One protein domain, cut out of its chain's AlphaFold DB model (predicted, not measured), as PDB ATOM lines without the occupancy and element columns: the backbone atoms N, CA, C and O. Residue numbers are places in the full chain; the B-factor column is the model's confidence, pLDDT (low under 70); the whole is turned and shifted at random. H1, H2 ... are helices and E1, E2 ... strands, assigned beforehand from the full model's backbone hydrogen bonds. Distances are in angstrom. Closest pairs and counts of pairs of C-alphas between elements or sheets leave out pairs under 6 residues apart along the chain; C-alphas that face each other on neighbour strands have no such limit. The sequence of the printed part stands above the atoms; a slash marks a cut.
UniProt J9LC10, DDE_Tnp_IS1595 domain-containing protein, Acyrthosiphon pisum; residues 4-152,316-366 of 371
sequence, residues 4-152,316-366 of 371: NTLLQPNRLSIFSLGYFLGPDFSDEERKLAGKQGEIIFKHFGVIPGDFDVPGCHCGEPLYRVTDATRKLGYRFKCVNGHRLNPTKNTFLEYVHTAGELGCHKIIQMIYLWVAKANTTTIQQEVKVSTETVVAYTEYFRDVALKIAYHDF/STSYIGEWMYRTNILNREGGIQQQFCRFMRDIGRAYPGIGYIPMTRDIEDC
ATOM      1  N   ASN A   4     -28.626  24.008 -39.499       90.88
ATOM      2  CA  ASN A   4     -28.986  23.790 -40.901       90.88
ATOM      3  C   ASN A   4     -28.296  22.538 -41.451       90.88
ATOM      4  O   ASN A   4     -28.915  21.739 -42.147       90.88
ATOM      5  N   THR A   5     -27.035  22.327 -41.078       91.62
ATOM      6  CA  THR A   5     -26.258  21.137 -41.422       91.62
ATOM      7  C   THR A   5     -26.800  19.890 -40.725       91.62
ATOM      8  O   THR A   5     -26.866  18.832 -41.349       91.62
ATOM      9  N   LEU A   6     -27.208  19.993 -39.454       92.56
ATOM     10  CA  LEU A   6     -27.811  18.877 -38.716       92.56
ATOM     11  C   LEU A   6     -29.117  18.397 -39.372       92.56
ATOM     12  O   LEU A   6     -29.374  17.195 -39.425       92.56
ATOM     13  N   LEU A   7     -29.924  19.334 -39.875       92.38
ATOM     14  CA  LEU A   7     -31.238  19.074 -40.467       92.38
ATOM     15  C   LEU A   7     -31.208  18.857 -41.992       92.38
ATOM     16  O   LEU A   7     -32.264  18.695 -42.602       92.38
ATOM     17  N   GLN A   8     -30.029  18.794 -42.622       89.44
ATOM     18  CA  GLN A   8     -29.892  18.356 -44.018       89.44
ATOM     19  C   GLN A   8     -30.239  16.869 -44.170       89.44
ATOM     20  O   GLN A   8     -29.964  16.100 -43.247       89.44
ATOM     21  N   PRO A   9     -30.822  16.423 -45.299       87.38
ATOM     22  CA  PRO A   9     -31.246  15.033 -45.479       87.38
ATOM     23  C   PRO A   9     -30.160  14.009 -45.119       87.38
ATOM     24  O   PRO A   9     -29.015  14.129 -45.551       87.38
ATOM     25  N   ASN A  10     -30.539  12.987 -44.349       86.25
ATOM     26  CA  ASN A  10     -29.678  11.897 -43.872       86.25
ATOM     27  C   ASN A  10     -28.520  12.325 -42.948       86.25
ATOM     28  O   ASN A  10     -27.584  11.551 -42.742       86.25
ATOM     29  N   ARG A  11     -28.554  13.538 -42.379       91.06
ATOM     30  CA  ARG A  11     -27.542  14.005 -41.414       91.06
ATOM     31  C   ARG A  11     -27.966  13.816 -39.969       91.06
ATOM     32  O   ARG A  11     -27.088  13.705 -39.112       91.06
ATOM     33  N   LEU A  12     -29.266  13.761 -39.679       94.00
ATOM     34  CA  LEU A  12     -29.748  13.579 -38.315       94.00
ATOM     35  C   LEU A  12     -29.651  12.105 -37.896       94.00
ATOM     36  O   LEU A  12     -30.263  11.220 -38.487       94.00
ATOM     37  N   SER A  13     -28.898  11.867 -36.832       93.81
ATOM     38  CA  SER A  13     -28.741  10.593 -36.137       93.81
ATOM     39  C   SER A  13     -28.575  10.879 -34.647       93.81
ATOM     40  O   SER A  13     -28.319  12.022 -34.266       93.81
ATOM     41  N   ILE A  14     -28.632   9.852 -33.798       91.50
ATOM     42  CA  ILE A  14     -28.362  10.033 -32.367       91.50
ATOM     43  C   ILE A  14     -26.957  10.615 -32.115       91.50
ATOM     44  O   ILE A  14     -26.787  11.463 -31.242       91.50
ATOM     45  N   PHE A  15     -25.968  10.235 -32.931       92.31
ATOM     46  CA  PHE A  15     -24.586  10.700 -32.806       92.31
ATOM     47  C   PHE A  15     -24.417  12.152 -33.248       92.31
ATOM     48  O   PHE A  15     -23.809  12.944 -32.535       92.31
ATOM     49  N   SER A  16     -24.962  12.525 -34.409       95.56
ATOM     50  CA  SER A  16     -24.882  13.907 -34.900       95.56
ATOM     51  C   SER A  16     -25.727  14.862 -34.062       95.56
ATOM     52  O   SER A  16     -25.303  15.992 -33.826       95.56
ATOM     53  N   LEU A  17     -26.866  14.397 -33.537       95.69
ATOM     54  CA  LEU A  17     -27.659  15.138 -32.562       95.69
ATOM     55  C   LEU A  17     -26.873  15.348 -31.264       95.69
ATOM     56  O   LEU A  17     -26.790  16.473 -30.783       95.69
ATOM     57  N   GLY A  18     -26.250  14.295 -30.727       93.81
ATOM     58  CA  GLY A  18     -25.374  14.401 -29.558       93.81
ATOM     59  C   GLY A  18     -24.192  15.345 -29.791       93.81
ATOM     60  O   GLY A  18     -23.891  16.169 -28.935       93.81
ATOM     61  N   TYR A  19     -23.572  15.297 -30.973       94.94
ATOM     62  CA  TYR A  19     -22.483  16.200 -31.350       94.94
ATOM     63  C   TYR A  19     -22.929  17.667 -31.422       94.94
ATOM     64  O   TYR A  19     -22.191  18.550 -30.991       94.94
ATOM     65  N   PHE A  20     -24.127  17.937 -31.949       96.25
ATOM     66  CA  PHE A  20     -24.696  19.286 -31.982       96.25
ATOM     67  C   PHE A  20     -25.039  19.802 -30.579       96.25
ATOM     68  O   PHE A  20     -24.716  20.940 -30.247       96.25
ATOM     69  N   LEU A  21     -25.684  18.968 -29.759       95.12
ATOM     70  CA  LEU A  21     -26.079  19.339 -28.400       95.12
ATOM     71  C   LEU A  21     -24.865  19.520 -27.480       95.12
ATOM     72  O   LEU A  21     -24.901  20.368 -26.598       95.12
ATOM     73  N   GLY A  22     -23.788  18.774 -27.716       93.06
ATOM     74  CA  GLY A  22     -22.579  18.816 -26.905       93.06
ATOM     75  C   GLY A  22     -22.657  17.939 -25.646       93.06
ATOM     76  O   GLY A  22     -23.688  17.320 -25.366       93.06
ATOM     77  N   PRO A  23     -21.541  17.836 -24.902       91.56
ATOM     78  CA  PRO A  23     -21.480  17.094 -23.645       91.56
ATOM     79  C   PRO A  23     -22.324  17.760 -22.548       91.56
ATOM     80  O   PRO A  23     -22.691  18.927 -22.654       91.56
ATOM     81  N   ASP A  24     -22.612  17.021 -21.475       89.94
ATOM     82  CA  ASP A  24     -23.387  17.513 -20.329       89.94
ATOM     83  C   ASP A  24     -22.860  17.003 -18.967       89.94
ATOM     84  O   ASP A  24     -23.620  16.803 -18.007       89.94
ATOM     85  N   PHE A  25     -21.542  16.787 -18.872       89.25
ATOM     86  CA  PHE A  25     -20.898  16.222 -17.684       89.25
ATOM     87  C   PHE A  25     -20.711  17.266 -16.576       89.25
ATOM     88  O   PHE A  25     -20.918  16.939 -15.405       89.25
ATOM     89  N   SER A  26     -20.376  18.508 -16.936       91.06
ATOM     90  CA  SER A  26     -20.267  19.652 -16.018       91.06
ATOM     91  C   SER A  26     -21.496  20.571 -16.067       91.06
ATOM     92  O   SER A  26     -22.303  20.522 -16.995       91.06
ATOM     93  N   ASP A  27     -21.654  21.451 -15.075       88.06
ATOM     94  CA  ASP A  27     -22.768  22.408 -15.058       88.06
ATOM     95  C   ASP A  27     -22.668  23.470 -16.164       88.06
ATOM     96  O   ASP A  27     -23.690  23.923 -16.681       88.06
ATOM     97  N   GLU A  28     -21.454  23.855 -16.563       89.81
ATOM     98  CA  GLU A  28     -21.237  24.760 -17.700       89.81
ATOM     99  C   GLU A  28     -21.627  24.091 -19.020       89.81
ATOM    100  O   GLU A  28     -22.357  24.676 -19.824       89.81
ATOM    101  N   GLU A  29     -21.223  22.833 -19.201       92.31
ATOM    102  CA  GLU A  29     -21.593  22.016 -20.357       92.31
ATOM    103  C   GLU A  29     -23.109  21.815 -20.437       92.31
ATOM    104  O   GLU A  29     -23.704  22.046 -21.486       92.31
ATOM    105  N   ARG A  30     -23.775  21.497 -19.318       90.00
ATOM    106  CA  ARG A  30     -25.244  21.365 -19.260       90.00
ATOM    107  C   ARG A  30     -25.965  22.642 -19.668       90.00
ATOM    108  O   ARG A  30     -26.975  22.568 -20.367       90.00
ATOM    109  N   LYS A  31     -25.472  23.809 -19.240       88.12
ATOM    110  CA  LYS A  31     -26.039  25.106 -19.641       88.12
ATOM    111  C   LYS A  31     -25.876  25.327 -21.141       88.12
ATOM    112  O   LYS A  31     -26.839  25.719 -21.798       88.12
ATOM    113  N   LEU A  32     -24.691  25.047 -21.686       91.75
ATOM    114  CA  LEU A  32     -24.425  25.177 -23.118       91.75
ATOM    115  C   LEU A  32     -25.286  24.212 -23.943       91.75
ATOM    116  O   LEU A  32     -25.923  24.643 -24.904       91.75
ATOM    117  N   ALA A  33     -25.378  22.947 -23.534       93.19
ATOM    118  CA  ALA A  33     -26.223  21.951 -24.179       93.19
ATOM    119  C   ALA A  33     -27.699  22.349 -24.120       93.19
ATOM    120  O   ALA A  33     -28.398  22.323 -25.134       93.19
ATOM    121  N   GLY A  34     -28.164  22.834 -22.965       91.94
ATOM    122  CA  GLY A  34     -29.494  23.415 -22.814       91.94
ATOM    123  C   GLY A  34     -29.763  24.522 -23.838       91.94
ATOM    124  O   GLY A  34     -30.804  24.496 -24.496       91.94
ATOM    125  N   LYS A  35     -28.801  25.431 -24.053       91.38
ATOM    126  CA  LYS A  35     -28.892  26.481 -25.080       91.38
ATOM    127  C   LYS A  35     -28.892  25.939 -26.508       91.38
ATOM    128  O   LYS A  35     -29.673  26.436 -27.316       91.38
ATOM    129  N   GLN A  36     -28.117  24.901 -26.817       94.56
ATOM    130  CA  GLN A  36     -28.207  24.221 -28.118       94.56
ATOM    131  C   GLN A  36     -29.593  23.602 -28.334       94.56
ATOM    132  O   GLN A  36     -30.180  23.728 -29.409       94.56
ATOM    133  N   GLY A  37     -30.174  23.006 -27.293       94.62
ATOM    134  CA  GLY A  37     -31.543  22.509 -27.345       94.62
ATOM    135  C   GLY A  37     -32.580  23.618 -27.575       94.62
ATOM    136  O   GLY A  37     -33.489  23.460 -28.384       94.62
ATOM    137  N   GLU A  38     -32.428  24.774 -26.924       93.44
ATOM    138  CA  GLU A  38     -33.296  25.936 -27.169       93.44
ATOM    139  C   GLU A  38     -33.250  26.401 -28.636       93.44
ATOM    140  O   GLU A  38     -34.287  26.787 -29.168       93.44
ATOM    141  N   ILE A  39     -32.092  26.334 -29.307       95.19
ATOM    142  CA  ILE A  39     -31.962  26.697 -30.732       95.19
ATOM    143  C   ILE A  39     -32.853  25.803 -31.607       95.19
ATOM    144  O   ILE A  39     -33.561  26.310 -32.477       95.19
ATOM    145  N   ILE A  40     -32.874  24.492 -31.346       96.12
ATOM    146  CA  ILE A  40     -33.758  23.554 -32.054       96.12
ATOM    147  C   ILE A  40     -35.228  23.887 -31.768       96.12
ATOM    148  O   ILE A  40     -36.025  23.973 -32.699       96.12
ATOM    149  N   PHE A  41     -35.608  24.117 -30.507       95.12
ATOM    150  CA  PHE A  41     -37.000  24.451 -30.183       95.12
ATOM    151  C   PHE A  41     -37.470  25.760 -30.819       95.12
ATOM    152  O   PHE A  41     -38.590  25.802 -31.322       95.12
ATOM    153  N   LYS A  42     -36.625  26.797 -30.854       94.19
ATOM    154  CA  LYS A  42     -36.926  28.052 -31.560       94.19
ATOM    155  C   LYS A  42     -37.113  27.823 -33.056       94.19
ATOM    156  O   LYS A  42     -38.051  28.352 -33.635       94.19
ATOM    157  N   HIS A  43     -36.250  27.013 -33.675       95.12
ATOM    158  CA  HIS A  43     -36.337  26.712 -35.106       95.12
ATOM    159  C   HIS A  43     -37.673  26.065 -35.497       95.12
ATOM    160  O   HIS A  43     -38.222  26.388 -36.544       95.12
ATOM    161  N   PHE A  44     -38.207  25.182 -34.650       95.12
ATOM    162  CA  PHE A  44     -39.493  24.518 -34.881       95.12
ATOM    163  C   PHE A  44     -40.703  25.267 -34.298       95.12
ATOM    164  O   PHE A  44     -41.807  24.732 -34.333       95.12
ATOM    165  N   GLY A  45     -40.520  26.472 -33.743       92.38
ATOM    166  CA  GLY A  45     -41.609  27.247 -33.138       92.38
ATOM    167  C   GLY A  45     -42.188  26.638 -31.854       92.38
ATOM    168  O   GLY A  45     -43.277  27.008 -31.437       92.38
ATOM    169  N   VAL A  46     -41.475  25.711 -31.204       93.19
ATOM    170  CA  VAL A  46     -41.900  25.104 -29.925       93.19
ATOM    171  C   VAL A  46     -41.789  26.106 -28.773       93.19
ATOM    172  O   VAL A  46     -42.520  26.018 -27.788       93.19
ATOM    173  N   ILE A  47     -40.859  27.055 -28.881       91.81
ATOM    174  CA  ILE A  47     -40.736  28.210 -27.986       91.81
ATOM    175  C   ILE A  47     -40.536  29.483 -28.810       91.81
ATOM    176  O   ILE A  47     -40.030  29.387 -29.931       91.81
ATOM    177  N   PRO A  48     -40.827  30.668 -28.240       90.69
ATOM    178  CA  PRO A  48     -40.652  31.924 -28.954       90.69
ATOM    179  C   PRO A  48     -39.208  32.152 -29.424       90.69
ATOM    180  O   PRO A  48     -38.250  32.060 -28.638       90.69
ATOM    181  N   GLY A  49     -39.073  32.491 -30.703       89.38
ATOM    182  CA  GLY A  49     -37.854  32.938 -31.359       89.38
ATOM    183  C   GLY A  49     -37.353  34.273 -30.810       89.38
ATOM    184  O   GLY A  49     -37.968  34.906 -29.953       89.38
ATOM    185  N   ASP A  50     -36.177  34.710 -31.259       85.62
ATOM    186  CA  ASP A  50     -35.535  35.908 -30.700       85.62
ATOM    187  C   ASP A  50     -36.209  37.225 -31.090       85.62
ATOM    188  O   ASP A  50     -36.067  38.213 -30.371       85.62
ATOM    189  N   PHE A  51     -36.991  37.205 -32.168       85.50
ATOM    190  CA  PHE A  51     -37.697  38.361 -32.714       85.50
ATOM    191  C   PHE A  51     -39.213  38.308 -32.494       85.50
ATOM    192  O   PHE A  51     -39.923  39.192 -32.964       85.50
ATOM    193  N   ASP A  52     -39.713  37.304 -31.770       85.94
ATOM    194  CA  ASP A  52     -41.143  37.181 -31.500       85.94
ATOM    195  C   ASP A  52     -41.591  38.247 -30.497       85.94
ATOM    196  O   ASP A  52     -41.022  38.385 -29.407       85.94
ATOM    197  N   VAL A  53     -42.655  38.971 -30.854       84.31
ATOM    198  CA  VAL A  53     -43.277  40.018 -30.031       84.31
ATOM    199  C   VAL A  53     -44.755  39.670 -29.830       84.31
ATOM    200  O   VAL A  53     -45.607  40.139 -30.585       84.31
ATOM    201  N   PRO A  54     -45.092  38.817 -28.845       85.44
ATOM    202  CA  PRO A  54     -46.471  38.403 -28.624       85.44
ATOM    203  C   PRO A  54     -47.361  39.578 -28.196       85.44
ATOM    204  O   PRO A  54     -46.915  40.500 -27.506       85.44
ATOM    205  N   GLY A  55     -48.644  39.521 -28.549       85.88
ATOM    206  CA  GLY A  55     -49.634  40.491 -28.083       85.88
ATOM    207  C   GLY A  55     -49.969  40.301 -26.601       85.88
ATOM    208  O   GLY A  55     -50.131  39.179 -26.116       85.88
ATOM    209  N   CYS A  56     -50.086  41.398 -25.854       85.94
ATOM    210  CA  CYS A  56     -50.670  41.373 -24.519       85.94
ATOM    211  C   CYS A  56     -52.201  41.445 -24.603       85.94
ATOM    212  O   CYS A  56     -52.751  42.097 -25.484       85.94
ATOM    213  N   HIS A  57     -52.901  40.903 -23.605       85.56
ATOM    214  CA  HIS A  57     -54.358  41.059 -23.473       85.56
ATOM    215  C   HIS A  57     -54.814  42.527 -23.331       85.56
ATOM    216  O   HIS A  57     -55.995  42.815 -23.471       85.56
ATOM    217  N   CYS A  58     -53.895  43.455 -23.044       89.19
ATOM    218  CA  CYS A  58     -54.167  44.896 -23.015       89.19
ATOM    219  C   CYS A  58     -53.965  45.606 -24.370       89.19
ATOM    220  O   CYS A  58     -53.988  46.829 -24.403       89.19
ATOM    221  N   GLY A  59     -53.715  44.869 -25.459       87.88
ATOM    222  CA  GLY A  59     -53.481  45.414 -26.806       87.88
ATOM    223  C   GLY A  59     -52.033  45.834 -27.085       87.88
ATOM    224  O   GLY A  59     -51.635  45.922 -28.241       87.88
ATOM    225  N   GLU A  60     -51.221  46.028 -26.044       91.88
ATOM    226  CA  GLU A  60     -49.815  46.422 -26.181       91.88
ATOM    227  C   GLU A  60     -48.884  45.246 -26.532       91.88
ATOM    228  O   GLU A  60     -49.101  44.123 -26.058       91.88
ATOM    229  N   PRO A  61     -47.791  45.486 -27.279       91.19
ATOM    230  CA  PRO A  61     -46.763  44.481 -27.527       91.19
ATOM    231  C   PRO A  61     -46.029  44.072 -26.242       91.19
ATOM    232  O   PRO A  61     -45.807  44.867 -25.319       91.19
ATOM    233  N   LEU A  62     -45.613  42.807 -26.188       90.69
ATOM    234  CA  LEU A  62     -44.766  42.277 -25.128       90.69
ATOM    235  C   LEU A  62     -43.307  42.221 -25.568       90.69
ATOM    236  O   LEU A  62     -42.941  41.469 -26.467       90.69
ATOM    237  N   TYR A  63     -42.447  42.938 -24.853       91.19
ATOM    238  CA  TYR A  63     -41.011  42.943 -25.102       91.19
ATOM    239  C   TYR A  63     -40.291  41.946 -24.200       91.19
ATOM    240  O   TYR A  63     -40.689  41.701 -23.054       91.19
ATOM    241  N   ARG A  64     -39.198  41.381 -24.710       92.69
ATOM    242  CA  ARG A  64     -38.333  40.479 -23.953       92.69
ATOM    243  C   ARG A  64     -37.498  41.261 -22.939       92.69
ATOM    244  O   ARG A  64     -36.817  42.220 -23.285       92.69
ATOM    245  N   VAL A  65     -37.510  40.806 -21.690       92.31
ATOM    246  CA  VAL A  65     -36.689  41.337 -20.597       92.31
ATOM    247  C   VAL A  65     -35.928  40.186 -19.952       92.31
ATOM    248  O   VAL A  65     -36.534  39.177 -19.586       92.31
ATOM    249  N   THR A  66     -34.612  40.336 -19.803       92.44
ATOM    250  CA  THR A  66     -33.750  39.334 -19.161       92.44
ATOM    251  C   THR A  66     -34.234  39.018 -17.748       92.44
ATOM    252  O   THR A  66     -34.523  39.911 -16.953       92.44
ATOM    253  N   ASP A  67     -34.326  37.729 -17.440       88.75
ATOM    254  CA  ASP A  67     -34.760  37.216 -16.150       88.75
ATOM    255  C   ASP A  67     -34.181  35.818 -15.924       88.75
ATOM    256  O   ASP A  67     -34.773  34.809 -16.314       88.75
ATOM    257  N   ALA A  68     -33.031  35.765 -15.254       85.31
ATOM    258  CA  ALA A  68     -32.329  34.519 -14.955       85.31
ATOM    259  C   ALA A  68     -33.133  33.555 -14.061       85.31
ATOM    260  O   ALA A  68     -32.791  32.383 -13.983       85.31
ATOM    261  N   THR A  69     -34.215  34.015 -13.415       82.88
ATOM    262  CA  THR A  69     -35.092  33.149 -12.604       82.88
ATOM    263  C   THR A  69     -36.035  32.283 -13.446       82.88
ATOM    264  O   THR A  69     -36.755  31.444 -12.906       82.88
ATOM    265  N   ARG A  70     -36.088  32.496 -14.769       84.19
ATOM    266  CA  ARG A  70     -36.956  31.753 -15.695       84.19
ATOM    267  C   ARG A  70     -36.169  30.685 -16.431       84.19
ATOM    268  O   ARG A  70     -35.010  30.890 -16.767       84.19
ATOM    269  N   LYS A  71     -36.863  29.608 -16.812       79.75
ATOM    270  CA  LYS A  71     -36.311  28.470 -17.567       79.75
ATOM    271  C   LYS A  71     -35.562  28.890 -18.838       79.75
ATOM    272  O   LYS A  71     -34.505  28.351 -19.123       79.75
ATOM    273  N   LEU A  72     -36.089  29.874 -19.573       85.50
ATOM    274  CA  LEU A  72     -35.460  30.395 -20.795       85.50
ATOM    275  C   LEU A  72     -34.535  31.604 -20.548       85.50
ATOM    276  O   LEU A  72     -33.935  32.125 -21.485       85.50
ATOM    277  N   GLY A  73     -34.395  32.063 -19.299       87.31
ATOM    278  CA  GLY A  73     -33.564  33.214 -18.925       87.31
ATOM    279  C   GLY A  73     -34.175  34.584 -19.240       87.31
ATOM    280  O   GLY A  73     -33.481  35.599 -19.172       87.31
ATOM    281  N   TYR A  74     -35.462  34.638 -19.593       90.81
ATOM    282  CA  TYR A  74     -36.177  35.881 -19.869       90.81
ATOM    283  C   TYR A  74     -37.671  35.785 -19.539       90.81
ATOM    284  O   TYR A  74     -38.227  34.699 -19.372       90.81
ATOM    285  N   ARG A  75     -38.326  36.947 -19.461       92.25
ATOM    286  CA  ARG A  75     -39.784  37.099 -19.389       92.25
ATOM    287  C   ARG A  75     -40.274  38.097 -20.436       92.25
ATOM    288  O   ARG A  75     -39.509  38.949 -20.884       92.25
ATOM    289  N   PHE A  76     -41.552  38.030 -20.772       92.94
ATOM    290  CA  PHE A  76     -42.219  39.043 -21.582       92.94
ATOM    291  C   PHE A  76     -42.842  40.116 -20.687       92.94
ATOM    292  O   PHE A  76     -43.438  39.783 -19.658       92.94
ATOM    293  N   LYS A  77     -42.700  41.395 -21.053       93.81
ATOM    294  CA  LYS A  77     -43.271  42.539 -20.328       93.81
ATOM    295  C   LYS A  77     -43.800  43.595 -21.302       93.81
ATOM    296  O   LYS A  77     -43.089  43.968 -22.230       93.81
ATOM    297  N   CYS A  78     -45.013  44.096 -21.077       93.62
ATOM    298  CA  CYS A  78     -45.564  45.211 -21.857       93.62
ATOM    299  C   CYS A  78     -45.355  46.555 -21.139       93.62
ATOM    300  O   CYS A  78     -44.983  46.596 -19.959       93.62
ATOM    301  N   VAL A  79     -45.637  47.657 -21.839       93.94
ATOM    302  CA  VAL A  79     -45.539  49.025 -21.295       93.94
ATOM    303  C   VAL A  79     -46.462  49.248 -20.092       93.94
ATOM    304  O   VAL A  79     -46.055  49.881 -19.122       93.94
ATOM    305  N   ASN A  80     -47.634  48.605 -20.085       93.19
ATOM    306  CA  ASN A  80     -48.603  48.639 -18.981       93.19
ATOM    307  C   ASN A  80     -48.200  47.755 -17.784       93.19
ATOM    308  O   ASN A  80     -48.939  47.629 -16.812       93.19
ATOM    309  N   GLY A  81     -47.026  47.113 -17.827       92.12
ATOM    310  CA  GLY A  81     -46.466  46.370 -16.700       92.12
ATOM    311  C   GLY A  81     -46.919  44.914 -16.572       92.12
ATOM    312  O   GLY A  81     -46.385  44.210 -15.706       92.12
ATOM    313  N   HIS A  82     -47.815  44.426 -17.439       91.94
ATOM    314  CA  HIS A  82     -48.186  43.010 -17.492       91.94
ATOM    315  C   HIS A  82     -46.984  42.138 -17.856       91.94
ATOM    316  O   HIS A  82     -46.122  42.535 -18.644       91.94
ATOM    317  N   ARG A  83     -46.924  40.940 -17.267       91.75
ATOM    318  CA  ARG A  83     -45.808  40.000 -17.407       91.75
ATOM    319  C   ARG A  83     -46.330  38.652 -17.873       91.75
ATOM    320  O   ARG A  83     -47.302  38.164 -17.305       91.75
ATOM    321  N   LEU A  84     -45.651  38.034 -18.834       89.62
ATOM    322  CA  LEU A  84     -45.938  36.669 -19.270       89.62
ATOM    323  C   LEU A  84     -44.678  35.805 -19.228       89.62
ATOM    324  O   LEU A  84     -43.562  36.263 -19.488       89.62
ATOM    325  N   ASN A  85     -44.878  34.536 -18.878       89.38
ATOM    326  CA  ASN A  85     -43.844  33.521 -18.975       89.38
ATOM    327  C   ASN A  85     -43.687  33.127 -20.454       89.38
ATOM    328  O   ASN A  85     -44.702  32.803 -21.071       89.38
ATOM    329  N   PRO A  86     -42.472  33.128 -21.031       88.94
ATOM    330  CA  PRO A  86     -42.261  32.727 -22.421       88.94
ATOM    331  C   PRO A  86     -42.658  31.288 -22.731       88.94
ATOM    332  O   PRO A  86     -42.861  30.964 -23.894       88.94
ATOM    333  N   THR A  87     -42.786  30.430 -21.717       89.75
ATOM    334  CA  THR A  87     -43.270  29.064 -21.915       89.75
ATOM    335  C   THR A  87     -44.790  28.962 -21.922       89.75
ATOM    336  O   THR A  87     -45.282  27.870 -22.154       89.75
ATOM    337  N   LYS A  88     -45.549  30.033 -21.654       89.81
ATOM    338  CA  LYS A  88     -47.014  29.956 -21.567       89.81
ATOM    339  C   LYS A  88     -47.621  29.435 -22.875       89.81
ATOM    340  O   LYS A  88     -47.266  29.922 -23.944       89.81
ATOM    341  N   ASN A  89     -48.531  28.473 -22.759       89.81
ATOM    342  CA  ASN A  89     -49.192  27.710 -23.815       89.81
ATOM    343  C   ASN A  89     -48.230  26.981 -24.773       89.81
ATOM    344  O   ASN A  89     -48.640  26.543 -25.846       89.81
ATOM    345  N   THR A  90     -46.955  26.843 -24.397       91.00
ATOM    346  CA  THR A  90     -45.967  26.038 -25.130       91.00
ATOM    347  C   THR A  90     -45.859  24.647 -24.517       91.00
ATOM    348  O   THR A  90     -46.218  24.431 -23.357       91.00
ATOM    349  N   PHE A  91     -45.241  23.724 -25.253       89.12
ATOM    350  CA  PHE A  91     -44.918  22.391 -24.751       89.12
ATOM    351  C   PHE A  91     -44.120  22.438 -23.441       89.12
ATOM    352  O   PHE A  91     -44.274  21.573 -22.590       89.12
ATOM    353  N   LEU A  92     -43.292  23.470 -23.234       88.44
ATOM    354  CA  LEU A  92     -42.454  23.591 -22.042       88.44
ATOM    355  C   LEU A  92     -43.171  24.161 -20.808       88.44
ATOM    356  O   LEU A  92     -42.533  24.192 -19.754       88.44
ATOM    357  N   GLU A  93     -44.434  24.608 -20.901       86.31
ATOM    358  CA  GLU A  93     -45.189  25.097 -19.732       86.31
ATOM    359  C   GLU A  93     -45.444  23.986 -18.722       86.31
ATOM    360  O   GLU A  93     -45.166  24.139 -17.537       86.31
ATOM    361  N   TYR A  94     -45.961  22.864 -19.221       69.19
ATOM    362  CA  TYR A  94     -46.464  21.758 -18.410       69.19
ATOM    363  C   TYR A  94     -45.384  20.734 -18.076       69.19
ATOM    364  O   TYR A  94     -45.586  19.836 -17.262       69.19
ATOM    365  N   VAL A  95     -44.207  20.892 -18.675       68.81
ATOM    366  CA  VAL A  95     -43.044  20.045 -18.460       68.81
ATOM    367  C   VAL A  95     -42.399  20.404 -17.112       68.81
ATOM    368  O   VAL A  95     -41.371  21.084 -17.024       68.81
ATOM    369  N   HIS A  96     -43.056  19.957 -16.041       54.34
ATOM    370  CA  HIS A  96     -42.563  19.966 -14.671       54.34
ATOM    371  C   HIS A  96     -41.947  18.606 -14.339       54.34
ATOM    372  O   HIS A  96     -42.656  17.616 -14.189       54.34
ATOM    373  N   THR A  97     -40.633  18.564 -14.149       43.84
ATOM    374  CA  THR A  97     -39.968  17.469 -13.433       43.84
ATOM    375  C   THR A  97     -38.903  18.058 -12.522       43.84
ATOM    376  O   THR A  97     -38.203  18.996 -12.901       43.84
ATOM    377  N   ALA A  98     -38.838  17.530 -11.302       40.72
ATOM    378  CA  ALA A  98     -37.885  17.894 -10.266       40.72
ATOM    379  C   ALA A  98     -36.438  17.873 -10.793       40.72
ATOM    380  O   ALA A  98     -35.997  16.870 -11.348       40.72
ATOM    381  N   GLY A  99     -35.715  18.981 -10.602       50.78
ATOM    382  CA  GLY A  99     -34.353  19.180 -11.106       50.78
ATOM    383  C   GLY A  99     -34.345  19.610 -12.575       50.78
ATOM    384  O   GLY A  99     -34.868  18.915 -13.437       50.78
ATOM    385  N   GLU A 100     -33.785  20.785 -12.855       62.03
ATOM    386  CA  GLU A 100     -33.779  21.465 -14.158       62.03
ATOM    387  C   GLU A 100     -33.344  20.553 -15.326       62.03
ATOM    388  O   GLU A 100     -32.161  20.425 -15.643       62.03
ATOM    389  N   LEU A 101     -34.306  19.912 -16.001       80.12
ATOM    390  CA  LEU A 101     -34.035  19.151 -17.217       80.12
ATOM    391  C   LEU A 101     -33.864  20.122 -18.391       80.12
ATOM    392  O   LEU A 101     -34.826  20.757 -18.833       80.12
ATOM    393  N   GLY A 102     -32.631  20.248 -18.878       87.19
ATOM    394  CA  GLY A 102     -32.301  21.102 -20.018       87.19
ATOM    395  C   GLY A 102     -32.966  20.644 -21.319       87.19
ATOM    396  O   GLY A 102     -33.256  19.460 -21.514       87.19
ATOM    397  N   CYS A 103     -33.182  21.590 -22.239       91.19
ATOM    398  CA  CYS A 103     -33.812  21.339 -23.539       91.19
ATOM    399  C   CYS A 103     -33.095  20.250 -24.355       91.19
ATOM    400  O   CYS A 103     -33.754  19.525 -25.098       91.19
ATOM    401  N   HIS A 104     -31.777  20.078 -24.183       92.94
ATOM    402  CA  HIS A 104     -31.002  19.025 -24.845       92.94
ATOM    403  C   HIS A 104     -31.508  17.623 -24.519       92.94
ATOM    404  O   HIS A 104     -31.716  16.827 -25.432       92.94
ATOM    405  N   LYS A 105     -31.786  17.335 -23.243       93.38
ATOM    406  CA  LYS A 105     -32.307  16.027 -22.821       93.38
ATOM    407  C   LYS A 105     -33.715  15.788 -23.344       93.38
ATOM    408  O   LYS A 105     -34.030  14.679 -23.765       93.38
ATOM    409  N   ILE A 106     -34.552  16.827 -23.375       94.19
ATOM    410  CA  ILE A 106     -35.902  16.739 -23.950       94.19
ATOM    411  C   ILE A 106     -35.814  16.368 -25.433       94.19
ATOM    412  O   ILE A 106     -36.490  15.443 -25.869       94.19
ATOM    413  N   ILE A 107     -34.937  17.025 -26.190       96.06
ATOM    414  CA  ILE A 107     -34.734  16.753 -27.618       96.06
ATOM    415  C   ILE A 107     -34.183  15.347 -27.868       96.06
ATOM    416  O   ILE A 107     -34.648  14.667 -28.783       96.06
ATOM    417  N   GLN A 108     -33.246  14.873 -27.043       96.25
ATOM    418  CA  GLN A 108     -32.769  13.488 -27.118       96.25
ATOM    419  C   GLN A 108     -33.902  12.488 -26.852       96.25
ATOM    420  O   GLN A 108     -34.058  11.529 -27.608       96.25
ATOM    421  N   MET A 109     -34.735  12.727 -25.831       96.25
ATOM    422  CA  MET A 109     -35.911  11.891 -25.564       96.25
ATOM    423  C   MET A 109     -36.912  11.925 -26.719       96.25
ATOM    424  O   MET A 109     -37.441  10.874 -27.070       96.25
ATOM    425  N   ILE A 110     -37.142  13.090 -27.337       97.31
ATOM    426  CA  ILE A 110     -37.996  13.218 -28.524       97.31
ATOM    427  C   ILE A 110     -37.446  12.351 -29.657       97.31
ATOM    428  O   ILE A 110     -38.175  11.519 -30.193       97.31
ATOM    429  N   TYR A 111     -36.161  12.490 -29.994       97.88
ATOM    430  CA  TYR A 111     -35.530  11.698 -31.050       97.88
ATOM    431  C   TYR A 111     -35.675  10.193 -30.793       97.88
ATOM    432  O   TYR A 111     -36.110   9.448 -31.672       97.88
ATOM    433  N   LEU A 112     -35.366   9.744 -29.575       97.88
ATOM    434  CA  LEU A 112     -35.451   8.333 -29.209       97.88
ATOM    435  C   LEU A 112     -36.900   7.823 -29.197       97.88
ATOM    436  O   LEU A 112     -37.158   6.699 -29.628       97.88
ATOM    437  N   TRP A 113     -37.862   8.643 -28.766       97.19
ATOM    438  CA  TRP A 113     -39.283   8.299 -28.810       97.19
ATOM    439  C   TRP A 113     -39.799   8.185 -30.249       97.19
ATOM    440  O   TRP A 113     -40.514   7.233 -30.575       97.19
ATOM    441  N   VAL A 114     -39.399   9.098 -31.141       97.44
ATOM    442  CA  VAL A 114     -39.697   9.005 -32.580       97.44
ATOM    443  C   VAL A 114     -39.098   7.712 -33.144       97.44
ATOM    444  O   VAL A 114     -39.817   6.953 -33.795       97.44
ATOM    445  N   ALA A 115     -37.856   7.384 -32.776       95.81
ATOM    446  CA  ALA A 115     -37.164   6.146 -33.145       95.81
ATOM    447  C   ALA A 115     -37.726   4.866 -32.487       95.81
ATOM    448  O   ALA A 115     -37.162   3.787 -32.669       95.81
ATOM    449  N   LYS A 116     -38.834   4.960 -31.734       94.19
ATOM    450  CA  LYS A 116     -39.495   3.841 -31.036       94.19
ATOM    451  C   LYS A 116     -38.581   3.129 -30.025       94.19
ATOM    452  O   LYS A 116     -38.765   1.941 -29.751       94.19
ATOM    453  N   ALA A 117     -37.615   3.844 -29.447       95.06
ATOM    454  CA  ALA A 117     -36.801   3.328 -28.354       95.06
ATOM    455  C   ALA A 117     -37.679   3.030 -27.128       95.06
ATOM    456  O   ALA A 117     -38.626   3.756 -26.821       95.06
ATOM    457  N   ASN A 118     -37.365   1.949 -26.416       91.62
ATOM    458  CA  ASN A 118     -38.075   1.602 -25.187       91.62
ATOM    459  C   ASN A 118     -37.616   2.487 -24.008       91.62
ATOM    460  O   ASN A 118     -36.564   3.125 -24.063       91.62
ATOM    461  N   THR A 119     -38.391   2.490 -22.920       91.38
ATOM    462  CA  THR A 119     -38.121   3.298 -21.719       91.38
ATOM    463  C   THR A 119     -36.713   3.089 -21.163       91.38
ATOM    464  O   THR A 119     -36.056   4.067 -20.820       91.38
ATOM    465  N   THR A 120     -36.228   1.845 -21.109       93.62
ATOM    466  CA  THR A 120     -34.892   1.512 -20.591       93.62
ATOM    467  C   THR A 120     -33.791   2.118 -21.454       93.62
ATOM    468  O   THR A 120     -32.859   2.713 -20.923       93.62
ATOM    469  N   THR A 121     -33.917   2.030 -22.779       95.88
ATOM    470  CA  THR A 121     -32.976   2.658 -23.709       95.88
ATOM    471  C   THR A 121     -32.973   4.175 -23.532       95.88
ATOM    472  O   THR A 121     -31.910   4.759 -23.365       95.88
ATOM    473  N   ILE A 122     -34.143   4.822 -23.481       95.62
ATOM    474  CA  ILE A 122     -34.221   6.280 -23.287       95.62
ATOM    475  C   ILE A 122     -33.575   6.693 -21.958       95.62
ATOM    476  O   ILE A 122     -32.814   7.657 -21.906       95.62
ATOM    477  N   GLN A 123     -33.841   5.943 -20.889       94.69
ATOM    478  CA  GLN A 123     -33.276   6.191 -19.567       94.69
ATOM    479  C   GLN A 123     -31.739   6.141 -19.583       94.69
ATOM    480  O   GLN A 123     -31.092   7.036 -19.038       94.69
ATOM    481  N   GLN A 124     -31.167   5.105 -20.203       93.81
ATOM    482  CA  GLN A 124     -29.722   4.879 -20.259       93.81
ATOM    483  C   GLN A 124     -29.010   5.902 -21.149       93.81
ATOM    484  O   GLN A 124     -28.013   6.483 -20.724       93.81
ATOM    485  N   GLU A 125     -29.551   6.165 -22.340       93.06
ATOM    486  CA  GLU A 125     -28.956   7.090 -23.312       93.06
ATOM    487  C   GLU A 125     -29.000   8.546 -22.821       93.06
ATOM    488  O   GLU A 125     -28.013   9.271 -22.919       93.06
ATOM    489  N   VAL A 126     -30.126   8.978 -22.238       92.75
ATOM    490  CA  VAL A 126     -30.327  10.377 -21.805       92.75
ATOM    491  C   VAL A 126     -29.878  10.613 -20.353       92.75
ATOM    492  O   VAL A 126     -29.761  11.755 -19.894       92.75
ATOM    493  N   LYS A 127     -29.595   9.536 -19.608       91.81
ATOM    494  CA  LYS A 127     -29.181   9.571 -18.194       91.81
ATOM    495  C   LYS A 127     -30.174  10.367 -17.342       91.81
ATOM    496  O   LYS A 127     -29.843  11.408 -16.764       91.81
ATOM    497  N   VAL A 128     -31.418   9.904 -17.326       90.75
ATOM    498  CA  VAL A 128     -32.528  10.472 -16.540       90.75
ATOM    499  C   VAL A 128     -33.212   9.378 -15.730       90.75
ATOM    500  O   VAL A 128     -32.963   8.194 -15.947       90.75
ATOM    501  N   SER A 129     -34.061   9.758 -14.775       91.06
ATOM    502  CA  SER A 129     -34.832   8.779 -14.007       91.06
ATOM    503  C   SER A 129     -35.922   8.134 -14.869       91.06
ATOM    504  O   SER A 129     -36.398   8.728 -15.843       91.06
ATOM    505  N   THR A 130     -36.359   6.930 -14.499       90.44
ATOM    506  CA  THR A 130     -37.464   6.238 -15.178       90.44
ATOM    507  C   THR A 130     -38.748   7.064 -15.137       90.44
ATOM    508  O   THR A 130     -39.453   7.157 -16.138       90.44
ATOM    509  N   GLU A 131     -39.024   7.720 -14.008       88.81
ATOM    510  CA  GLU A 131     -40.188   8.591 -13.806       88.81
ATOM    511  C   GLU A 131     -40.165   9.764 -14.788       88.81
ATOM    512  O   GLU A 131     -41.195  10.115 -15.362       88.81
ATOM    513  N   THR A 132     -38.977  10.322 -15.040       89.25
ATOM    514  CA  THR A 132     -38.787  11.384 -16.031       89.25
ATOM    515  C   THR A 132     -39.109  10.868 -17.432       89.25
ATOM    516  O   THR A 132     -39.898  11.484 -18.142       89.25
ATOM    517  N   VAL A 133     -38.577   9.708 -17.835       91.44
ATOM    518  CA  VAL A 133     -38.890   9.129 -19.156       91.44
ATOM    519  C   VAL A 133     -40.390   8.871 -19.305       91.44
ATOM    520  O   VAL A 133     -40.979   9.220 -20.327       91.44
ATOM    521  N   VAL A 134     -41.031   8.283 -18.293       89.31
ATOM    522  CA  VAL A 134     -42.473   8.003 -18.322       89.31
ATOM    523  C   VAL A 134     -43.264   9.299 -18.502       89.31
ATOM    524  O   VAL A 134     -44.034   9.383 -19.456       89.31
ATOM    525  N   ALA A 135     -42.996  10.329 -17.694       88.12
ATOM    526  CA  ALA A 135     -43.678  11.619 -17.788       88.12
ATOM    527  C   ALA A 135     -43.509  12.279 -19.170       88.12
ATOM    528  O   ALA A 135     -44.480  12.715 -19.782       88.12
ATOM    529  N   TYR A 136     -42.291  12.308 -19.718       90.75
ATOM    530  CA  TYR A 136     -42.059  12.920 -21.029       90.75
ATOM    531  C   TYR A 136     -42.663  12.122 -22.175       90.75
ATOM    532  O   TYR A 136     -43.247  12.708 -23.084       90.75
ATOM    533  N   THR A 137     -42.588  10.791 -22.128       91.62
ATOM    534  CA  THR A 137     -43.271   9.976 -23.136       91.62
ATOM    535  C   THR A 137     -44.790  10.118 -23.054       91.62
ATOM    536  O   THR A 137     -45.442  10.026 -24.088       91.62
ATOM    537  N   GLU A 138     -45.371  10.397 -21.883       89.50
ATOM    538  CA  GLU A 138     -46.788  10.766 -21.765       89.50
ATOM    539  C   GLU A 138     -47.096  12.107 -22.434       89.50
ATOM    540  O   GLU A 138     -48.053  12.177 -23.202       89.50
ATOM    541  N   TYR A 139     -46.259  13.133 -22.247       90.75
ATOM    542  CA  TYR A 139     -46.418  14.402 -22.967       90.75
ATOM    543  C   TYR A 139     -46.289  14.234 -24.486       90.75
ATOM    544  O   TYR A 139     -47.067  14.818 -25.239       90.75
ATOM    545  N   PHE A 140     -45.362  13.394 -24.957       95.12
ATOM    546  CA  PHE A 140     -45.228  13.095 -26.385       95.12
ATOM    547  C   PHE A 140     -46.466  12.383 -26.941       95.12
ATOM    548  O   PHE A 140     -46.917  12.697 -28.042       95.12
ATOM    549  N   ARG A 141     -47.056  11.463 -26.168       93.62
ATOM    550  CA  ARG A 141     -48.325  10.816 -26.529       93.62
ATOM    551  C   ARG A 141     -49.495  11.784 -26.541       93.62
ATOM    552  O   ARG A 141     -50.378  11.611 -27.365       93.62
ATOM    553  N   ASP A 142     -49.523  12.773 -25.652       91.88
ATOM    554  CA  ASP A 142     -50.576  13.789 -25.658       91.88
ATOM    555  C   ASP A 142     -50.519  14.654 -26.926       91.88
ATOM    556  O   ASP A 142     -51.553  14.863 -27.554       91.88
ATOM    557  N   VAL A 143     -49.317  15.057 -27.366       95.00
ATOM    558  CA  VAL A 143     -49.116  15.712 -28.676       95.00
ATOM    559  C   VAL A 143     -49.617  14.811 -29.804       95.00
ATOM    560  O   VAL A 143     -50.431  15.234 -30.618       95.00
ATOM    561  N   ALA A 144     -49.164  13.554 -29.830       96.50
ATOM    562  CA  ALA A 144     -49.550  12.588 -30.854       96.50
ATOM    563  C   ALA A 144     -51.073  12.380 -30.905       96.50
ATOM    564  O   ALA A 144     -51.655  12.384 -31.983       96.50
ATOM    565  N   LEU A 145     -51.715  12.245 -29.743       93.94
ATOM    566  CA  LEU A 145     -53.162  12.116 -29.610       93.94
ATOM    567  C   LEU A 145     -53.884  13.333 -30.195       93.94
ATOM    568  O   LEU A 145     -54.745  13.152 -31.046       93.94
ATOM    569  N   LYS A 146     -53.527  14.550 -29.772       93.88
ATOM    570  CA  LYS A 146     -54.166  15.784 -30.258       93.88
ATOM    571  C   LYS A 146     -54.087  15.888 -31.776       93.88
ATOM    572  O   LYS A 146     -55.106  16.072 -32.423       93.88
ATOM    573  N   ILE A 147     -52.902  15.667 -32.337       96.19
ATOM    574  CA  ILE A 147     -52.670  15.752 -33.782       96.19
ATOM    575  C   ILE A 147     -53.403  14.637 -34.534       96.19
ATOM    576  O   ILE A 147     -53.984  14.889 -35.581       96.19
ATOM    577  N   ALA A 148     -53.428  13.409 -34.002       95.19
ATOM    578  CA  ALA A 148     -54.126  12.293 -34.640       95.19
ATOM    579  C   ALA A 148     -55.640  12.494 -34.751       95.19
ATOM    580  O   ALA A 148     -56.226  11.942 -35.675       95.19
ATOM    581  N   TYR A 149     -56.251  13.206 -33.799       92.25
ATOM    582  CA  TYR A 149     -57.678  13.531 -33.823       92.25
ATOM    583  C   TYR A 149     -57.949  14.814 -34.612       92.25
ATOM    584  O   TYR A 149     -58.878  14.834 -35.408       92.25
ATOM    585  N   HIS A 150     -57.123  15.847 -34.427       93.06
ATOM    586  CA  HIS A 150     -57.249  17.127 -35.125       93.06
ATOM    587  C   HIS A 150     -57.090  16.979 -36.645       93.06
ATOM    588  O   HIS A 150     -57.889  17.505 -37.408       93.06
ATOM    589  N   ASP A 151     -56.091  16.211 -37.086       92.81
ATOM    590  CA  ASP A 151     -55.809  15.976 -38.506       92.81
ATOM    591  C   ASP A 151     -56.510  14.703 -39.026       92.81
ATOM    592  O   ASP A 151     -56.094  14.129 -40.037       92.81
ATOM    593  N   PHE A 152     -57.511  14.181 -38.303       93.38
ATOM    594  CA  PHE A 152     -58.184  12.957 -38.723       93.38
ATOM    595  C   PHE A 152     -59.060  13.214 -39.951       93.38
ATOM    596  O   PHE A 152     -59.993  14.010 -39.921       93.38
ATOM    597  N   SER A 316     -55.341   4.585 -21.914       81.69
ATOM    598  CA  SER A 316     -55.558   3.793 -23.132       81.69
ATOM    599  C   SER A 316     -55.834   4.679 -24.343       81.69
ATOM    600  O   SER A 316     -55.268   4.435 -25.404       81.69
ATOM    601  N   THR A 317     -56.597   5.761 -24.162       86.06
ATOM    602  CA  THR A 317     -56.841   6.767 -25.206       86.06
ATOM    603  C   THR A 317     -55.542   7.368 -25.736       86.06
ATOM    604  O   THR A 317     -55.355   7.427 -26.945       86.06
ATOM    605  N   SER A 318     -54.595   7.738 -24.866       87.94
ATOM    606  CA  SER A 318     -53.305   8.303 -25.292       87.94
ATOM    607  C   SER A 318     -52.467   7.314 -26.107       87.94
ATOM    608  O   SER A 318     -51.789   7.714 -27.047       87.94
ATOM    609  N   TYR A 319     -52.520   6.020 -25.783       90.25
ATOM    610  CA  TYR A 319     -51.828   4.981 -26.555       90.25
ATOM    611  C   TYR A 319     -52.506   4.685 -27.895       90.25
ATOM    612  O   TYR A 319     -51.814   4.450 -28.883       90.25
ATOM    613  N   ILE A 320     -53.840   4.713 -27.944       91.50
ATOM    614  CA  ILE A 320     -54.595   4.612 -29.201       91.50
ATOM    615  C   ILE A 320     -54.273   5.818 -30.092       91.50
ATOM    616  O   ILE A 320     -53.956   5.634 -31.263       91.50
ATOM    617  N   GLY A 321     -54.240   7.027 -29.523       93.12
ATOM    618  CA  GLY A 321     -53.815   8.246 -30.210       93.12
ATOM    619  C   GLY A 321     -52.383   8.171 -30.734       93.12
ATOM    620  O   GLY A 321     -52.145   8.480 -31.895       93.12
ATOM    621  N   GLU A 322     -51.430   7.681 -29.931       94.94
ATOM    622  CA  GLU A 322     -50.058   7.422 -30.396       94.94
ATOM    623  C   GLU A 322     -50.038   6.436 -31.571       94.94
ATOM    624  O   GLU A 322     -49.317   6.644 -32.546       94.94
ATOM    625  N   TRP A 323     -50.817   5.357 -31.490       94.19
ATOM    626  CA  TRP A 323     -50.901   4.360 -32.551       94.19
ATOM    627  C   TRP A 323     -51.492   4.937 -33.845       94.19
ATOM    628  O   TRP A 323     -50.907   4.727 -34.912       94.19
ATOM    629  N   MET A 324     -52.574   5.715 -33.753       95.81
ATOM    630  CA  MET A 324     -53.167   6.428 -34.887       95.81
ATOM    631  C   MET A 324     -52.180   7.438 -35.477       95.81
ATOM    632  O   MET A 324     -51.893   7.371 -36.668       95.81
ATOM    633  N   TYR A 325     -51.576   8.296 -34.651       97.44
ATOM    634  CA  TYR A 325     -50.565   9.270 -35.074       97.44
ATOM    635  C   TYR A 325     -49.413   8.596 -35.816       97.44
ATOM    636  O   TYR A 325     -49.036   8.994 -36.917       97.44
ATOM    637  N   ARG A 326     -48.855   7.526 -35.239       96.12
ATOM    638  CA  ARG A 326     -47.739   6.820 -35.861       96.12
ATOM    639  C   ARG A 326     -48.139   6.190 -37.184       96.12
ATOM    640  O   ARG A 326     -47.366   6.265 -38.128       96.12
ATOM    641  N   THR A 327     -49.306   5.567 -37.262       95.06
ATOM    642  CA  THR A 327     -49.739   4.824 -38.456       95.06
ATOM    643  C   THR A 327     -50.198   5.753 -39.579       95.06
ATOM    644  O   THR A 327     -49.844   5.552 -40.740       95.06
ATOM    645  N   ASN A 328     -50.951   6.793 -39.236       96.62
ATOM    646  CA  ASN A 328     -51.581   7.677 -40.209       96.62
ATOM    647  C   ASN A 328     -50.691   8.840 -40.622       96.62
ATOM    648  O   ASN A 328     -50.850   9.319 -41.737       96.62
ATOM    649  N   ILE A 329     -49.774   9.275 -39.755       97.19
ATOM    650  CA  ILE A 329     -49.005  10.504 -39.953       97.19
ATOM    651  C   ILE A 329     -47.511  10.184 -39.945       97.19
ATOM    652  O   ILE A 329     -46.864  10.211 -40.988       97.19
ATOM    653  N   LEU A 330     -46.955   9.806 -38.792       97.06
ATOM    654  CA  LEU A 330     -45.502   9.754 -38.616       97.06
ATOM    655  C   LEU A 330     -44.817   8.721 -39.523       97.06
ATOM    656  O   LEU A 330     -43.841   9.049 -40.179       97.06
ATOM    657  N   ASN A 331     -45.306   7.479 -39.588       95.00
ATOM    658  CA  ASN A 331     -44.673   6.420 -40.390       95.00
ATOM    659  C   ASN A 331     -44.850   6.640 -41.906       95.00
ATOM    660  O   ASN A 331     -44.269   5.886 -42.683       95.00
ATOM    661  N   ARG A 332     -45.677   7.611 -42.322       94.25
ATOM    662  CA  ARG A 332     -45.815   8.014 -43.731       94.25
ATOM    663  C   ARG A 332     -44.773   9.038 -44.150       94.25
ATOM    664  O   ARG A 332     -44.519   9.191 -45.341       94.25
ATOM    665  N   GLU A 333     -44.175   9.728 -43.187       94.12
ATOM    666  CA  GLU A 333     -42.968  10.501 -43.431       94.12
ATOM    667  C   GLU A 333     -41.824   9.551 -43.813       94.12
ATOM    668  O   GLU A 333     -41.873   8.351 -43.538       94.12
ATOM    669  N   GLY A 334     -40.780  10.095 -44.438       90.12
ATOM    670  CA  GLY A 334     -39.619   9.322 -44.877       90.12
ATOM    671  C   GLY A 334     -38.779   8.737 -43.728       90.12
ATOM    672  O   GLY A 334     -39.254   8.051 -42.826       90.12
ATOM    673  N   GLY A 335     -37.471   8.980 -43.764       92.25
ATOM    674  CA  GLY A 335     -36.561   8.499 -42.728       92.25
ATOM    675  C   GLY A 335     -36.818   9.117 -41.349       92.25
ATOM    676  O   GLY A 335     -37.612  10.044 -41.173       92.25
ATOM    677  N   ILE A 336     -36.065   8.633 -40.356       92.94
ATOM    678  CA  ILE A 336     -36.137   9.106 -38.963       92.94
ATOM    679  C   ILE A 336     -36.011  10.630 -38.842       92.94
ATOM    680  O   ILE A 336     -36.605  11.244 -37.962       92.94
ATOM    681  N   GLN A 337     -35.264  11.252 -39.751       94.25
ATOM    682  CA  GLN A 337     -35.097  12.692 -39.790       94.25
ATOM    683  C   GLN A 337     -36.388  13.423 -40.154       94.25
ATOM    684  O   GLN A 337     -36.769  14.358 -39.456       94.25
ATOM    685  N   GLN A 338     -37.070  13.001 -41.220       95.56
ATOM    686  CA  GLN A 338     -38.353  13.576 -41.612       95.56
ATOM    687  C   GLN A 338     -39.386  13.369 -40.501       95.56
ATOM    688  O   GLN A 338     -40.100  14.305 -40.156       95.56
ATOM    689  N   GLN A 339     -39.384  12.193 -39.870       97.12
ATOM    690  CA  GLN A 339     -40.238  11.881 -38.722       97.12
ATOM    691  C   GLN A 339     -39.950  12.784 -37.513       97.12
ATOM    692  O   GLN A 339     -40.875  13.319 -36.906       97.12
ATOM    693  N   PHE A 340     -38.676  13.008 -37.180       97.38
ATOM    694  CA  PHE A 340     -38.283  13.914 -36.103       97.38
ATOM    695  C   PHE A 340     -38.730  15.347 -36.399       97.38
ATOM    696  O   PHE A 340     -39.396  15.963 -35.571       97.38
ATOM    697  N   CYS A 341     -38.435  15.860 -37.596       96.88
ATOM    698  CA  CYS A 341     -38.856  17.198 -38.011       96.88
ATOM    699  C   CYS A 341     -40.383  17.336 -38.054       96.88
ATOM    700  O   CYS A 341     -40.908  18.402 -37.736       96.88
ATOM    701  N   ARG A 342     -41.111  16.282 -38.452       97.69
ATOM    702  CA  ARG A 342     -42.577  16.246 -38.417       97.69
ATOM    703  C   ARG A 342     -43.080  16.380 -36.988       97.69
ATOM    704  O   ARG A 342     -43.802  17.325 -36.699       97.69
ATOM    705  N   PHE A 343     -42.616  15.518 -36.088       98.31
ATOM    706  CA  PHE A 343     -43.065  15.545 -34.702       98.31
ATOM    707  C   PHE A 343     -42.682  16.845 -33.979       98.31
ATOM    708  O   PHE A 343     -43.480  17.368 -33.212       98.31
ATOM    709  N   MET A 344     -41.512  17.429 -34.259       97.88
ATOM    710  CA  MET A 344     -41.125  18.733 -33.700       97.88
ATOM    711  C   MET A 344     -42.055  19.872 -34.144       97.88
ATOM    712  O   MET A 344     -42.393  20.721 -33.321       97.88
ATOM    713  N   ARG A 345     -42.501  19.880 -35.408       97.62
ATOM    714  CA  ARG A 345     -43.525  20.828 -35.884       97.62
ATOM    715  C   ARG A 345     -44.867  20.576 -35.206       97.62
ATOM    716  O   ARG A 345     -45.499  21.516 -34.746       97.62
ATOM    717  N   ASP A 346     -45.263  19.313 -35.097       97.75
ATOM    718  CA  ASP A 346     -46.523  18.913 -34.468       97.75
ATOM    719  C   ASP A 346     -46.572  19.273 -32.968       97.75
ATOM    720  O   ASP A 346     -47.630  19.636 -32.461       97.75
ATOM    721  N   ILE A 347     -45.430  19.292 -32.265       96.94
ATOM    722  CA  ILE A 347     -45.333  19.859 -30.909       96.94
ATOM    723  C   ILE A 347     -45.701  21.352 -30.910       96.94
ATOM    724  O   ILE A 347     -46.475  21.780 -30.053       96.94
ATOM    725  N   GLY A 348     -45.153  22.136 -31.844       94.81
ATOM    726  CA  GLY A 348     -45.448  23.568 -31.973       94.81
ATOM    727  C   GLY A 348     -46.904  23.838 -32.360       94.81
ATOM    728  O   GLY A 348     -47.519  24.742 -31.810       94.81
ATOM    729  N   ARG A 349     -47.492  23.007 -33.229       95.12
ATOM    730  CA  ARG A 349     -48.920  23.076 -33.594       95.12
ATOM    731  C   ARG A 349     -49.827  22.784 -32.397       95.12
ATOM    732  O   ARG A 349     -50.726  23.560 -32.091       95.12
ATOM    733  N   ALA A 350     -49.547  21.701 -31.668       94.56
ATOM    734  CA  ALA A 350     -50.327  21.311 -30.494       94.56
ATOM    735  C   ALA A 350     -50.222  22.321 -29.341       94.56
ATOM    736  O   ALA A 350     -51.171  22.483 -28.568       94.56
ATOM    737  N   TYR A 351     -49.075  22.995 -29.225       93.44
ATOM    738  CA  TYR A 351     -48.768  23.971 -28.186       93.44
ATOM    739  C   TYR A 351     -48.191  25.266 -28.792       93.44
ATOM    740  O   TYR A 351     -46.983  25.505 -28.694       93.44
ATOM    741  N   PRO A 352     -49.053  26.115 -29.382       91.31
ATOM    742  CA  PRO A 352     -48.672  27.259 -30.220       91.31
ATOM    743  C   PRO A 352     -48.063  28.440 -29.453       91.31
ATOM    744  O   PRO A 352     -47.577  29.396 -30.055       91.31
ATOM    745  N   GLY A 353     -48.067  28.400 -28.120       89.25
ATOM    746  CA  GLY A 353     -47.459  29.435 -27.298       89.25
ATOM    747  C   GLY A 353     -48.344  30.659 -27.070       89.25
ATOM    748  O   GLY A 353     -49.575  30.613 -27.112       89.25
ATOM    749  N   ILE A 354     -47.701  31.770 -26.715       86.31
ATOM    750  CA  ILE A 354     -48.377  32.953 -26.176       86.31
ATOM    751  C   ILE A 354     -49.355  33.548 -27.189       86.31
ATOM    752  O   ILE A 354     -48.996  33.810 -28.330       86.31
ATOM    753  N   GLY A 355     -50.559  33.861 -26.710       81.69
ATOM    754  CA  GLY A 355     -51.613  34.482 -27.515       81.69
ATOM    755  C   GLY A 355     -52.534  33.471 -28.190       81.69
ATOM    756  O   GLY A 355     -53.588  33.862 -28.674       81.69
ATOM    757  N   TYR A 356     -52.186  32.186 -28.140       87.06
ATOM    758  CA  TYR A 356     -52.929  31.116 -28.786       87.06
ATOM    759  C   TYR A 356     -53.379  30.061 -27.778       87.06
ATOM    760  O   TYR A 356     -52.736  29.852 -26.745       87.06
ATOM    761  N   ILE A 357     -54.499  29.404 -28.068       89.38
ATOM    762  CA  ILE A 357     -55.040  28.316 -27.252       89.38
ATOM    763  C   ILE A 357     -54.425  26.996 -27.753       89.38
ATOM    764  O   ILE A 357     -54.427  26.756 -28.961       89.38
ATOM    765  N   PRO A 358     -53.853  26.149 -26.873       91.50
ATOM    766  CA  PRO A 358     -53.373  24.824 -27.265       91.50
ATOM    767  C   PRO A 358     -54.473  23.940 -27.851       91.50
ATOM    768  O   PRO A 358     -55.630  24.044 -27.448       91.50
ATOM    769  N   MET A 359     -54.093  23.020 -28.740       93.00
ATOM    770  CA  MET A 359     -55.024  22.033 -29.291       93.00
ATOM    771  C   MET A 359     -55.685  21.220 -28.172       93.00
ATOM    772  O   MET A 359     -55.023  20.774 -27.221       93.00
ATOM    773  N   THR A 360     -56.992  21.013 -28.300       87.06
ATOM    774  CA  THR A 360     -57.794  20.145 -27.435       87.06
ATOM    775  C   THR A 360     -57.885  18.741 -28.029       87.06
ATOM    776  O   THR A 360     -57.444  18.482 -29.147       87.06
ATOM    777  N   ARG A 361     -58.394  17.789 -27.239       72.94
ATOM    778  CA  ARG A 361     -58.687  16.429 -27.727       72.94
ATOM    779  C   ARG A 361     -60.021  16.378 -28.467       72.94
ATOM    780  O   ARG A 361     -60.149  15.622 -29.421       72.94
ATOM    781  N   ASP A 362     -60.970  17.187 -28.015       77.25
ATOM    782  CA  ASP A 362     -62.292  17.317 -28.609       77.25
ATOM    783  C   ASP A 362     -62.213  18.385 -29.701       77.25
ATOM    784  O   ASP A 362     -62.067  19.573 -29.404       77.25
ATOM    785  N   ILE A 363     -62.215  17.938 -30.962       69.69
ATOM    786  CA  ILE A 363     -62.007  18.812 -32.123       69.69
ATOM    787  C   ILE A 363     -63.153  19.812 -32.304       69.69
ATOM    788  O   ILE A 363     -62.911  20.945 -32.696       69.69
ATOM    789  N   GLU A 364     -64.382  19.420 -31.953       76.38
ATOM    790  CA  GLU A 364     -65.580  20.259 -32.086       76.38
ATOM    791  C   GLU A 364     -65.503  21.538 -31.234       76.38
ATOM    792  O   GLU A 364     -66.040  22.570 -31.625       76.38
ATOM    793  N   ASP A 365     -64.763  21.489 -30.120       81.62
ATOM    794  CA  ASP A 365     -64.536  22.616 -29.207       81.62
ATOM    795  C   ASP A 365     -63.113  23.202 -29.325       81.62
ATOM    796  O   ASP A 365     -62.688  24.017 -28.496       81.62
ATOM    797  N   CYS A 366     -62.330  22.773 -30.320       85.62
ATOM    798  CA  CYS A 366     -60.953  23.221 -30.481       85.62
ATOM    799  C   CYS A 366     -60.908  24.670 -30.990       85.62
ATOM    800  O   CYS A 366     -61.479  25.011 -32.017       85.62
TER     801      CYS A 366
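AT A GLANCE: This is residues 4 to 152 and 316 to 366 of the 371 residues of the protein "DDE_Tnp_IS1595 domain-containing protein" of Acyrthosiphon pisum (UniProt J9LC10). What shape do the atoms make? A body of seven helices, mostly crossed, is gathered round H3, with H6 packed on H5 at the body's edge; to one side of this body, among long loops, lies a small head, the hairpin of E1 and E2. What is it made of? The printed part has 200 residues, in the order H1 H2 E1 E2 H3 H4 H5 H6 H7, and its class is mostly helix; E1 and E2 form one antiparallel sheet. How large is it? It is compact, with a radius of gyration of the C-alphas of 17.1 A and spans of 48 by 48 by 33 A.

IN THESE COORDINATES: Where do the first elements lie? H1, residues 14 to 21, begins with C-alpha 14 at (-28.362, 10.033, -32.367) and is 10.4 A long; H2, residues 27 to 43, is 24.6 A long. E1 is residues 63 to 66, 10.1 A, and E2 residues 74 to 77, 9.7 A. Which helices follow? H3 is residues 103 to 114, 16.4 A, H4 residues 119 to 126, 10.5 A, and H5 residues 130 to 150, 30.1 A. H6 is residues 316 to 328, 18.0 A, and H7, residues 336 to 350, 20.5 A, ends with C-alpha 350 at (-50.327, 21.311, -30.494).

HOW THE PARTS SIT: How do H1 and H2 meet H3? H1 touches H3 at a shallow tilt of 19 degrees, opposite ways, closest at the C-alphas of Leu 21 and His 104, 6.1 A. H2 touches H3, with residues 103 to 107 of H3 alone, at a steep tilt of 58 degrees; the closest C-alphas are Gly 37 and His 104, 4.3 A. How is the hairpin paired? E1 and E2 are a hairpin, with N 65 and O 75 at 2.8 A and N 63 and O 77 at 2.9 A, within hydrogen-bond range; residues 76 to 77 of E2 also pair with residues 83 to 84, antiparallel. What else does H3, the hub, touch? H3 and H4 are a helical hairpin, closest at the C-alphas of Lys 105 and Val 126, 6.1 A. H3 also touches H5, closest at the C-alphas of Trp 113 and Thr 137, 7.1 A, and H7, closest at those of Tyr 111 and Phe 340, 6.2 A. Where is H6, and how are the helix backbones? H6 touches H5 at a steep tilt of 62 degrees, the closest C-alphas being Leu 145 and Gly 321, 4.0 A. In H1 to H7 every O i to N i+4 pair is within hydrogen-bond range.

THE WHOLE: Which links are long, and where is the cut? The links from H2 to E1 and from E2 to H3 are long; residues 153 to 315 are not printed, and C-alphas 152 and 316 are 18.3 A apart. How far apart are the extremes? The two C-alphas farthest apart are those of Asn 80 and Thr 120, 49.1 A. Where is confidence low? The mean pLDDT of the printed part is 90.3, and residues 94 to 100 and residue 363 are under 70.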